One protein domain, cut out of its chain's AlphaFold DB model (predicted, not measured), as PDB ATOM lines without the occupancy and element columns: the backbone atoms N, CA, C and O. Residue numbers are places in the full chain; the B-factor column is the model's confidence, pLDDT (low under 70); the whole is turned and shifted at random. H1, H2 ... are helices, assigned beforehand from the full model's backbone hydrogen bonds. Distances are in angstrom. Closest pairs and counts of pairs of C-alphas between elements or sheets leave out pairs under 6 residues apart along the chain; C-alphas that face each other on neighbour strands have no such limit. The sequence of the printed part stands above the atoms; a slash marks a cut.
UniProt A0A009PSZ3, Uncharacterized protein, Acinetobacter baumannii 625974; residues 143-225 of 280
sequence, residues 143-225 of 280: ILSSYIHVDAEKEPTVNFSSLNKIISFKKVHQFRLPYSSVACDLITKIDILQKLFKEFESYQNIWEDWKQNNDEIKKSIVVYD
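This is residues 143 to 225 of the 280 residues of an uncharacterized protein of Acinetobacter baumannii 625974 (UniProt A0A009PSZ3). One very long helix, H2, makes the length of a thin rod, and the rest folds back along one side of it: the short helix H1 and a narrow loop, pinched where residues 148 to 149 pair with residues 157 to 158, antiparallel. At one end the free stretch of residues 170 to 181 sticks out, and at the other residues 215 to 225 of H2 run on alone. The printed part has 83 residues, with two named helices, H1 then H2, and no named strand; the class is all helix. The whole is extended, with a radius of gyration of the C-alphas of 19.7 A and spans of 69 by 19 by 13 A.

Begin with H2, residues 179 to 225, and then find H1, residues 160 to 167. The two are close but not clearly touching, with 2 pairs of C-alphas within 8 A. Their closest C-alphas are those of Ile 166 and Lys 189, 7.0 A apart. They run opposite ways at a shallow tilt of 23 degrees. In H2 every O i to N i+4 pair is within hydrogen-bond range; in H1, 3 of 4 are.

Find C-alpha 179 at (156.857, 183.291, 238.601); from there H2 runs 66.1 A to C-alpha 225 at (131.226, 205.431, 181.859). H1 begins at C-alpha 160, at (149.933, 186.042, 212.360), and spans 10.1 A to C-alpha 167.

The two C-alphas farthest apart, those of Arg 176 and Tyr 224, are 69.5 A apart. The printed part has no cut, and the link from H1 to H2, 11 residues, is long. Look for low confidence at residues 167 to 177, of which 167 belongs to H1, at residue 179, which belongs to H2, and at residues 152 to 153: pLDDT is under 70 there.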
ATOM      1  N   ILE A 143     149.107 201.558 215.055       71.50
ATOM      2  CA  ILE A 143     149.279 200.324 215.807       71.50
ATOM      3  C   ILE A 143     148.798 199.140 214.960       71.50
ATOM      4  O   ILE A 143     149.583 198.239 214.673       71.50
ATOM      5  N   LEU A 144     147.553 199.172 214.482       74.62
ATOM      6  CA  LEU A 144     146.962 198.098 213.682       74.62
ATOM      7  C   LEU A 144     147.650 197.881 212.329       74.62
ATOM      8  O   LEU A 144     147.750 196.743 211.875       74.62
ATOM      9  N   SER A 145     148.176 198.937 211.705       73.06
ATOM     10  CA  SER A 145     148.842 198.869 210.394       73.06
ATOM     11  C   SER A 145     150.020 197.885 210.357       73.06
ATOM     12  O   SER A 145     150.325 197.315 209.314       73.06
ATOM     13  N   SER A 146     150.653 197.633 211.509       75.69
ATOM     14  CA  SER A 146     151.769 196.684 211.643       75.69
ATOM     15  C   SER A 146     151.318 195.221 211.792       75.69
ATOM     16  O   SER A 146     152.129 194.296 211.651       75.69
ATOM     17  N   TYR A 147     150.035 195.000 212.088       72.81
ATOM     18  CA  TYR A 147     149.454 193.694 212.417       72.81
ATOM     19  C   TYR A 147     148.343 193.250 211.463       72.81
ATOM     20  O   TYR A 147     147.903 192.109 211.568       72.81
ATOM     21  N   ILE A 148     147.916 194.097 210.530       75.19
ATOM     22  CA  ILE A 148     146.852 193.799 209.566       75.19
ATOM     23  C   ILE A 148     147.382 193.949 208.144       75.19
ATOM     24  O   ILE A 148     148.135 194.871 207.837       75.19
ATOM     25  N   HIS A 149     146.943 193.059 207.264       75.06
ATOM     26  CA  HIS A 149     146.979 193.261 205.827       75.06
ATOM     27  C   HIS A 149     145.635 193.827 205.364       75.06
ATOM     28  O   HIS A 149     144.597 193.191 205.546       75.06
ATOM     29  N   VAL A 150     145.657 195.041 204.812       75.38
ATOM     30  CA  VAL A 150     144.472 195.708 204.270       75.38
ATOM     31  C   VAL A 150     144.556 195.664 202.750       75.38
ATOM     32  O   VAL A 150     145.515 196.172 202.172       75.38
ATOM     33  N   ASP A 151     143.540 195.076 202.131       71.69
ATOM     34  CA  ASP A 151     143.325 195.064 200.687       71.69
ATOM     35  C   ASP A 151     141.977 195.756 200.393       71.69
ATOM     36  O   ASP A 151     141.082 195.807 201.241       71.69
ATOM     37  N   ALA A 152     141.846 196.348 199.210       65.31
ATOM     38  CA  ALA A 152     140.611 196.975 198.755       65.31
ATOM     39  C   ALA A 152     139.564 195.933 198.326       65.31
ATOM     40  O   ALA A 152     138.366 196.205 198.396       65.31
ATOM     41  N   GLU A 153     139.996 194.748 197.882       66.69
ATOM     42  CA  GLU A 153     139.085 193.697 197.408       66.69
ATOM     43  C   GLU A 153     138.803 192.626 198.467       66.69
ATOM     44  O   GLU A 153     137.680 192.112 198.562       66.69
ATOM     45  N   LYS A 154     139.802 192.315 199.296       72.69
ATOM     46  CA  LYS A 154     139.747 191.244 200.297       72.69
ATOM     47  C   LYS A 154     139.575 191.794 201.702       72.69
ATOM     48  O   LYS A 154     140.075 192.867 202.020       72.69
ATOM     49  N   GLU A 155     138.892 191.014 202.534       75.12
ATOM     50  CA  GLU A 155     138.712 191.332 203.948       75.12
ATOM     51  C   GLU A 155     140.060 191.569 204.646       75.12
ATOM     52  O   GLU A 155     141.043 190.867 204.353       75.12
ATOM     53  N   PRO A 156     140.124 192.545 205.573       78.56
ATOM     54  CA  PRO A 156     141.319 192.790 206.359       78.56
ATOM     55  C   PRO A 156     141.732 191.502 207.067       78.56
ATOM     56  O   PRO A 156     140.945 190.893 207.786       78.56
ATOM     57  N   THR A 157     142.973 191.069 206.870       77.62
ATOM     58  CA  THR A 157     143.472 189.816 207.451       77.62
ATOM     59  C   THR A 157     144.560 190.090 208.465       77.62
ATOM     60  O   THR A 157     145.448 190.918 208.265       77.62
ATOM     61  N   VAL A 158     144.507 189.375 209.584       77.12
ATOM     62  CA  VAL A 158     145.488 189.537 210.652       77.12
ATOM     63  C   VAL A 158     146.802 188.865 210.258       77.12
ATOM     64  O   VAL A 158     146.850 187.691 209.886       77.12
ATOM     65  N   ASN A 159     147.902 189.602 210.368       80.56
ATOM     66  CA  ASN A 159     149.237 189.080 210.136       80.56
ATOM     67  C   ASN A 159     149.714 188.283 211.360       80.56
ATOM     68  O   ASN A 159     150.313 188.821 212.300       80.56
ATOM     69  N   PHE A 160     149.498 186.970 211.315       72.56
ATOM     70  CA  PHE A 160     149.933 186.042 212.360       72.56
ATOM     71  C   PHE A 160     151.445 186.083 212.627       72.56
ATOM     72  O   PHE A 160     151.862 185.836 213.753       72.56
ATOM     73  N   SER A 161     152.286 186.446 211.649       74.69
ATOM     74  CA  SER A 161     153.736 186.597 211.865       74.69
ATOM     75  C   SER A 161     154.049 187.757 212.813       74.69
ATOM     76  O   SER A 161     154.865 187.619 213.727       74.69
ATOM     77  N   SER A 162     153.361 188.890 212.648       73.69
ATOM     78  CA  SER A 162     153.499 190.046 213.535       73.69
ATOM     79  C   SER A 162     152.930 189.764 214.929       73.69
ATOM     80  O   SER A 162     153.568 190.116 215.923       73.69
ATOM     81  N   LEU A 163     151.791 189.068 215.030       74.56
ATOM     82  CA  LEU A 163     151.228 188.651 216.322       74.56
ATOM     83  C   LEU A 163     152.117 187.640 217.055       74.56
ATOM     84  O   LEU A 163     152.341 187.765 218.259       74.56
ATOM     85  N   ASN A 164     152.698 186.679 216.336       74.62
ATOM     86  CA  ASN A 164     153.595 185.682 216.921       74.62
ATOM     87  C   ASN A 164     154.853 186.312 217.532       74.62
ATOM     88  O   ASN A 164     155.409 185.754 218.474       74.62
ATOM     89  N   LYS A 165     155.283 187.496 217.073       75.06
ATOM     90  CA  LYS A 165     156.368 188.253 217.724       75.06
ATOM     91  C   LYS A 165     155.971 188.753 219.115       75.06
ATOM     92  O   LYS A 165     156.810 188.714 220.010       75.06
ATOM     93  N   ILE A 166     154.714 189.156 219.321       71.38
ATOM     94  CA  ILE A 166     154.189 189.567 220.639       71.38
ATOM     95  C   ILE A 166     154.135 188.363 221.589       71.38
ATOM     96  O   ILE A 166     154.514 188.462 222.756       71.38
ATOM     97  N   ILE A 167     153.701 187.213 221.064       67.12
ATOM     98  CA  ILE A 167     153.544 185.961 221.817       67.12
ATOM     99  C   ILE A 167     154.900 185.265 222.036       67.12
ATOM    100  O   ILE A 167     155.024 184.398 222.898       67.12
ATOM    101  N   SER A 168     155.948 185.649 221.298       66.44
ATOM    102  CA  SER A 168     157.265 185.033 221.436       66.44
ATOM    103  C   SER A 168     157.843 185.262 222.836       66.44
ATOM    104  O   SER A 168     158.125 186.379 223.278       66.44
ATOM    105  N   PHE A 169     158.025 184.165 223.564       61.88
ATOM    106  CA  PHE A 169     158.747 184.170 224.825       61.88
ATOM    107  C   PHE A 169     160.237 184.034 224.532       61.88
ATOM    108  O   PHE A 169     160.650 183.172 223.749       61.88
ATOM    109  N   LYS A 170     161.076 184.841 225.196       58.09
ATOM    110  CA  LYS A 170     162.506 184.521 225.276       58.09
ATOM    111  C   LYS A 170     162.608 183.104 225.839       58.09
ATOM    112  O   LYS A 170     162.063 182.845 226.911       58.09
ATOM    113  N   LYS A 171     163.258 182.190 225.102       49.97
ATOM    114  CA  LYS A 171     163.466 180.796 225.526       49.97
ATOM    115  C   LYS A 171     163.878 180.787 226.998       49.97
ATOM    116  O   LYS A 171     164.921 181.332 227.350       49.97
ATOM    117  N   VAL A 172     163.066 180.146 227.841       52.88
ATOM    118  CA  VAL A 172     163.238 180.045 229.306       52.88
ATOM    119  C   VAL A 172     164.391 179.092 229.660       52.88
ATOM    120  O   VAL A 172     164.323 178.312 230.595       52.88
ATOM    121  N   HIS A 173     165.453 179.068 228.856       49.16
ATOM    122  CA  HIS A 173     166.526 178.088 228.993       49.16
ATOM    123  C   HIS A 173     167.722 178.618 229.788       49.16
ATOM    124  O   HIS A 173     168.655 177.858 230.012       49.16
ATOM    125  N   GLN A 174     167.715 179.877 230.255       52.25
ATOM    126  CA  GLN A 174     168.873 180.430 230.979       52.25
ATOM    127  C   GLN A 174     168.588 181.344 232.181       52.25
ATOM    128  O   GLN A 174     169.538 181.748 232.842       52.25
ATOM    129  N   PHE A 175     167.334 181.625 232.554       53.03
ATOM    130  CA  PHE A 175     167.056 182.412 233.763       53.03
ATOM    131  C   PHE A 175     165.919 181.802 234.587       53.03
ATOM    132  O   PHE A 175     164.807 181.632 234.089       53.03
ATOM    133  N   ARG A 176     166.196 181.512 235.869       57.19
ATOM    134  CA  ARG A 176     165.174 181.306 236.908       57.19
ATOM    135  C   ARG A 176     164.471 182.645 237.148       57.19
ATOM    136  O   ARG A 176     164.824 183.378 238.068       57.19
ATOM    137  N   LEU A 177     163.536 183.005 236.276       59.81
ATOM    138  CA  LEU A 177     162.701 184.183 236.484       59.81
ATOM    139  C   LEU A 177     161.683 183.889 237.601       59.81
ATOM    140  O   LEU A 177     161.127 182.790 237.632       59.81
ATOM    141  N   PRO A 178     161.420 184.840 238.516       70.62
ATOM    142  CA  PRO A 178     160.332 184.715 239.478       70.62
ATOM    143  C   PRO A 178     159.000 184.523 238.745       70.62
ATOM    144  O   PRO A 178     158.700 185.270 237.812       70.62
ATOM    145  N   TYR A 179     158.179 183.564 239.187       67.19
ATOM    146  CA  TYR A 179     156.857 183.291 238.601       67.19
ATOM    147  C   TYR A 179     155.988 184.552 238.474       67.19
ATOM    148  O   TYR A 179     155.297 184.720 237.473       67.19
ATOM    149  N   SER A 180     156.074 185.472 239.440       72.62
ATOM    150  CA  SER A 180     155.360 186.753 239.417       72.62
ATOM    151  C   SER A 180     155.758 187.646 238.239       72.62
ATOM    152  O   SER A 180     154.896 188.274 237.635       72.62
ATOM    153  N   SER A 181     157.036 187.669 237.851       71.81
ATOM    154  CA  SER A 181     157.511 188.462 236.712       71.81
ATOM    155  C   SER A 181     157.007 187.910 235.380       71.81
ATOM    156  O   SER A 181     156.706 188.686 234.478       71.81
ATOM    157  N   VAL A 182     156.914 186.584 235.256       72.75
ATOM    158  CA  VAL A 182     156.388 185.920 234.053       72.75
ATOM    159  C   VAL A 182     154.874 186.111 233.962       72.75
ATOM    160  O   VAL A 182     154.359 186.411 232.891       72.75
ATOM    161  N   ALA A 183     154.166 185.997 235.089       73.81
ATOM    162  CA  ALA A 183     152.730 186.249 235.155       73.81
ATOM    163  C   ALA A 183     152.384 187.703 234.792       73.81
ATOM    164  O   ALA A 183     151.473 187.924 233.999       73.81
ATOM    165  N   CYS A 184     153.136 188.690 235.294       77.94
ATOM    166  CA  CYS A 184     152.932 190.093 234.925       77.94
ATOM    167  C   CYS A 184     153.179 190.351 233.428       77.94
ATOM    168  O   CYS A 184     152.383 191.051 232.812       77.94
ATOM    169  N   ASP A 185     154.228 189.767 232.831       77.62
ATOM    170  CA  ASP A 185     154.513 189.885 231.386       77.62
ATOM    171  C   ASP A 185     153.425 189.226 230.516       77.62
ATOM    172  O   ASP A 185     153.067 189.723 229.452       77.62
ATOM    173  N   LEU A 186     152.853 188.111 230.978       78.31
ATOM    174  CA  LEU A 186     151.720 187.468 230.312       78.31
ATOM    175  C   LEU A 186     150.469 188.347 230.352       78.31
ATOM    176  O   LEU A 186     149.818 188.524 229.325       78.31
ATOM    177  N   ILE A 187     150.147 188.909 231.517       82.88
ATOM    178  CA  ILE A 187     148.966 189.761 231.695       82.88
ATOM    179  C   ILE A 187     149.068 191.011 230.814       82.88
ATOM    180  O   ILE A 187     148.101 191.349 230.133       82.88
ATOM    181  N   THR A 188     150.232 191.665 230.757       82.06
ATOM    182  CA  THR A 188     150.425 192.849 229.903       82.06
ATOM    183  C   THR A 188     150.322 192.511 228.418       82.06
ATOM    184  O   THR A 188     149.690 193.252 227.667       82.06
ATOM    185  N   LYS A 189     150.880 191.378 227.973       81.12
ATOM    186  CA  LYS A 189     150.746 190.916 226.580       81.12
ATOM    187  C   LYS A 189     149.306 190.566 226.214       81.12
ATOM    188  O   LYS A 189     148.874 190.902 225.113       81.12
ATOM    189  N   ILE A 190     148.563 189.925 227.117       82.81
ATOM    190  CA  ILE A 190     147.140 189.619 226.919       82.81
ATOM    191  C   ILE A 190     146.329 190.914 226.794       82.81
ATOM    192  O   ILE A 190     145.523 191.019 225.875       82.81
ATOM    193  N   ASP A 191     146.580 191.914 227.642       84.00
ATOM    194  CA  ASP A 191     145.891 193.213 227.579       84.00
ATOM    195  C   ASP A 191     146.179 193.957 226.257       84.00
ATOM    196  O   ASP A 191     145.272 194.503 225.626       84.00
ATOM    197  N   ILE A 192     147.424 193.909 225.763       82.56
ATOM    198  CA  ILE A 192     147.785 194.460 224.443       82.56
ATOM    199  C   ILE A 192     147.029 193.737 223.321       82.56
ATOM    200  O   ILE A 192     146.475 194.392 222.438       82.56
ATOM    201  N   LEU A 193     146.978 192.402 223.349       81.88
ATOM    202  CA  LEU A 193     146.257 191.618 222.344       81.88
ATOM    203  C   LEU A 193     144.755 191.913 222.373       81.88
ATOM    204  O   LEU A 193     144.160 192.105 221.319       81.88
ATOM    205  N   GLN A 194     144.146 192.011 223.555       84.12
ATOM    206  CA  GLN A 194     142.728 192.349 223.693       84.12
ATOM    207  C   GLN A 194     142.406 193.727 223.104       84.12
ATOM    208  O   GLN A 194     141.419 193.869 222.383       84.12
ATOM    209  N   LYS A 195     143.256 194.733 223.353       85.50
ATOM    210  CA  LYS A 195     143.114 196.065 222.744       85.50
ATOM    211  C   LYS A 195     143.235 196.005 221.222       85.50
ATOM    212  O   LYS A 195     142.389 196.567 220.535       85.50
ATOM    213  N   LEU A 196     144.222 195.271 220.705       83.75
ATOM    214  CA  LEU A 196     144.418 195.081 219.265       83.75
ATOM    215  C   LEU A 196     143.213 194.413 218.594       83.75
ATOM    216  O   LEU A 196     142.769 194.891 217.557       83.75
ATOM    217  N   PHE A 197     142.666 193.346 219.177       83.56
ATOM    218  CA  PHE A 197     141.492 192.665 218.620       83.56
ATOM    219  C   PHE A 197     140.249 193.555 218.636       83.56
ATOM    220  O   PHE A 197     139.512 193.590 217.656       83.56
ATOM    221  N   LYS A 198     140.052 194.341 219.697       86.06
ATOM    222  CA  LYS A 198     138.933 195.285 219.768       86.06
ATOM    223  C   LYS A 198     139.045 196.408 218.732       86.06
ATOM    224  O   LYS A 198     138.048 196.788 218.116       86.06
ATOM    225  N   GLU A 199     140.248 196.948 218.532       84.69
ATOM    226  CA  GLU A 199     140.489 197.927 217.466       84.69
ATOM    227  C   GLU A 199     140.313 197.291 216.078       84.69
ATOM    228  O   GLU A 199     139.759 197.932 215.187       84.69
ATOM    229  N   PHE A 200     140.735 196.035 215.899       84.81
ATOM    230  CA  PHE A 200     140.560 195.284 214.656       84.81
ATOM    231  C   PHE A 200     139.082 195.107 214.299       84.81
ATOM    232  O   PHE A 200     138.697 195.461 213.190       84.81
ATOM    233  N   GLU A 201     138.252 194.636 215.231       84.94
ATOM    234  CA  GLU A 201     136.801 194.496 215.020       84.94
ATOM    235  C   GLU A 201     136.152 195.839 214.670       84.94
ATOM    236  O   GLU A 201     135.347 195.937 213.746       84.94
ATOM    237  N   SER A 202     136.549 196.907 215.368       85.69
ATOM    238  CA  SER A 202     136.040 198.254 215.088       85.69
ATOM    239  C   SER A 202     136.412 198.712 213.675       85.69
ATOM    240  O   SER A 202     135.584 199.278 212.965       85.69
ATOM    241  N   TYR A 203     137.651 198.451 213.252       85.75
ATOM    242  CA  TYR A 203     138.119 198.762 211.905       85.75
ATOM    243  C   TYR A 203     137.437 197.897 210.839       85.75
ATOM    244  O   TYR A 203     137.113 198.410 209.771       85.75
ATOM    245  N   GLN A 204     137.192 196.617 211.121       83.88
ATOM    246  CA  GLN A 204     136.497 195.715 210.209       83.88
ATOM    247  C   GLN A 204     135.092 196.233 209.893       83.88
ATOM    248  O   GLN A 204     134.751 196.331 208.721       83.88
ATOM    249  N   ASN A 205     134.340 196.680 210.901       85.88
ATOM    250  CA  ASN A 205     133.019 197.279 210.686       85.88
ATOM    251  C   ASN A 205     133.091 198.531 209.791       85.88
ATOM    252  O   ASN A 205     132.293 198.691 208.874       85.88
ATOM    253  N   ILE A 206     134.083 199.404 210.015       86.94
ATOM    254  CA  ILE A 206     134.302 200.598 209.176       86.94
ATOM    255  C   ILE A 206     134.659 200.199 207.737       86.94
ATOM    256  O   ILE A 206     134.222 200.846 206.784       86.94
ATOM    257  N   TRP A 207     135.471 199.156 207.566       87.38
ATOM    258  CA  TRP A 207     135.858 198.649 206.254       87.38
ATOM    259  C   TRP A 207     134.682 197.991 205.522       87.38
ATOM    260  O   TRP A 207     134.549 198.195 204.319       87.38
ATOM    261  N   GLU A 208     133.816 197.254 206.220       84.75
ATOM    262  CA  GLU A 208     132.608 196.644 205.648       84.75
ATOM    263  C   GLU A 208     131.635 197.716 205.142       84.75
ATOM    264  O   GLU A 208     131.241 197.677 203.973       84.75
ATOM    265  N   ASP A 209     131.353 198.737 205.958       85.94
ATOM    266  CA  ASP A 209     130.547 199.896 205.552       85.94
ATOM    267  C   ASP A 209     131.177 200.622 204.357       85.94
ATOM    268  O   ASP A 209     130.498 200.977 203.387       85.94
ATOM    269  N   TRP A 210     132.494 200.843 204.387       88.62
ATOM    270  CA  TRP A 210     133.220 201.448 203.272       88.62
ATOM    271  C   TRP A 210     133.107 200.607 201.997       88.62
ATOM    272  O   TRP A 210     132.855 201.163 200.925       88.62
ATOM    273  N   LYS A 211     133.257 199.283 202.090       84.56
ATOM    274  CA  LYS A 211     133.204 198.371 200.944       84.56
ATOM    275  C   LYS A 211     131.817 198.357 200.323       84.56
ATOM    276  O   LYS A 211     131.710 198.505 199.108       84.56
ATOM    277  N   GLN A 212     130.769 198.263 201.139       84.94
ATOM    278  CA  GLN A 212     129.392 198.322 200.658       84.94
ATOM    279  C   GLN A 212     129.116 199.643 199.930       84.94
ATOM    280  O   GLN A 212     128.618 199.639 198.802       84.94
ATOM    281  N   ASN A 213     129.509 200.771 200.530       84.75
ATOM    282  CA  ASN A 213     129.361 202.085 199.907       84.75
ATOM    283  C   ASN A 213     130.134 202.185 198.584       84.75
ATOM    284  O   ASN A 213     129.595 202.656 197.582       84.75
ATOM    285  N   ASN A 214     131.387 201.732 198.548       84.88
ATOM    286  CA  ASN A 214     132.199 201.799 197.338       84.88
ATOM    287  C   ASN A 214     131.719 200.847 196.243       84.88
ATOM    288  O   ASN A 214     131.823 201.199 195.072       84.88
ATOM    289  N   ASP A 215     131.180 199.677 196.572       83.56
ATOM    290  CA  ASP A 215     130.625 198.764 195.572       83.56
ATOM    291  C   ASP A 215     129.342 199.333 194.937       83.56
ATOM    292  O   ASP A 215     129.138 199.186 193.729       83.56
ATOM    293  N   GLU A 216     128.516 200.067 195.692       82.44
ATOM    294  CA  GLU A 216     127.405 200.857 195.134       82.44
ATOM    295  C   GLU A 216     127.902 201.988 194.216       82.44
ATOM    296  O   GLU A 216     127.366 202.197 193.120       82.44
ATOM    297  N   ILE A 217     128.969 202.686 194.616       84.19
ATOM    298  CA  ILE A 217     129.603 203.727 193.795       84.19
ATOM    299  C   ILE A 217     130.179 203.121 192.508       84.19
ATOM    300  O   ILE A 217     129.946 203.667 191.433       84.19
ATOM    301  N   LYS A 218     130.861 201.968 192.570       83.75
ATOM    302  CA  LYS A 218     131.392 201.263 191.388       83.75
ATOM    303  C   LYS A 218     130.292 200.920 190.391       83.75
ATOM    304  O   LYS A 218     130.477 201.148 189.199       83.75
ATOM    305  N   LYS A 219     129.147 200.404 190.859       83.31
ATOM    306  CA  LYS A 219     127.989 200.127 189.988       83.31
ATOM    307  C   LYS A 219     127.540 201.389 189.254       83.31
ATOM    308  O   LYS A 219     127.307 201.335 188.054       83.31
ATOM    309  N   SER A 220     127.486 202.512 189.966       83.38
ATOM    310  CA  SER A 220     127.106 203.810 189.399       83.38
ATOM    311  C   SER A 220     128.140 204.304 188.375       83.38
ATOM    312  O   SER A 220     127.769 204.681 187.268       83.38
ATOM    313  N   ILE A 221     129.441 204.195 188.680       82.94
ATOM    314  CA  ILE A 221     130.541 204.561 187.767       82.94
ATOM    315  C   ILE A 221     130.458 203.782 186.449       82.94
ATOM    316  O   ILE A 221     130.552 204.389 185.389       82.94
ATOM    317  N   VAL A 222     130.210 202.467 186.491       83.81
ATOM    318  CA  VAL A 222     130.079 201.644 185.273       83.81
ATOM    319  C   VAL A 222     128.950 202.142 184.366       83.81
ATOM    320  O   VAL A 222     129.072 202.090 183.142       83.81
ATOM    321  N   VAL A 223     127.845 202.614 184.946       80.81
ATOM    322  CA  VAL A 223     126.720 203.168 184.183       80.81
ATOM    323  C   VAL A 223     127.095 204.515 183.568       80.81
ATOM    324  O   VAL A 223     126.863 204.719 182.378       80.81
ATOM    325  N   TYR A 224     127.740 205.401 184.326       79.94
ATOM    326  CA  TYR A 224     128.176 206.708 183.825       79.94
ATOM    327  C   TYR A 224     129.252 206.603 182.745       79.94
ATOM    328  O   TYR A 224     129.172 207.315 181.750       79.94
ATOM    329  N   ASP A 225     130.209 205.685 182.883       80.56
ATOM    330  CA  ASP A 225     131.226 205.431 181.859       80.56
ATOM    331  C   ASP A 225     130.584 204.951 180.547       80.56
ATOM    332  O   ASP A 225     130.991 205.372 179.463       80.56
TER     333      ASP A 225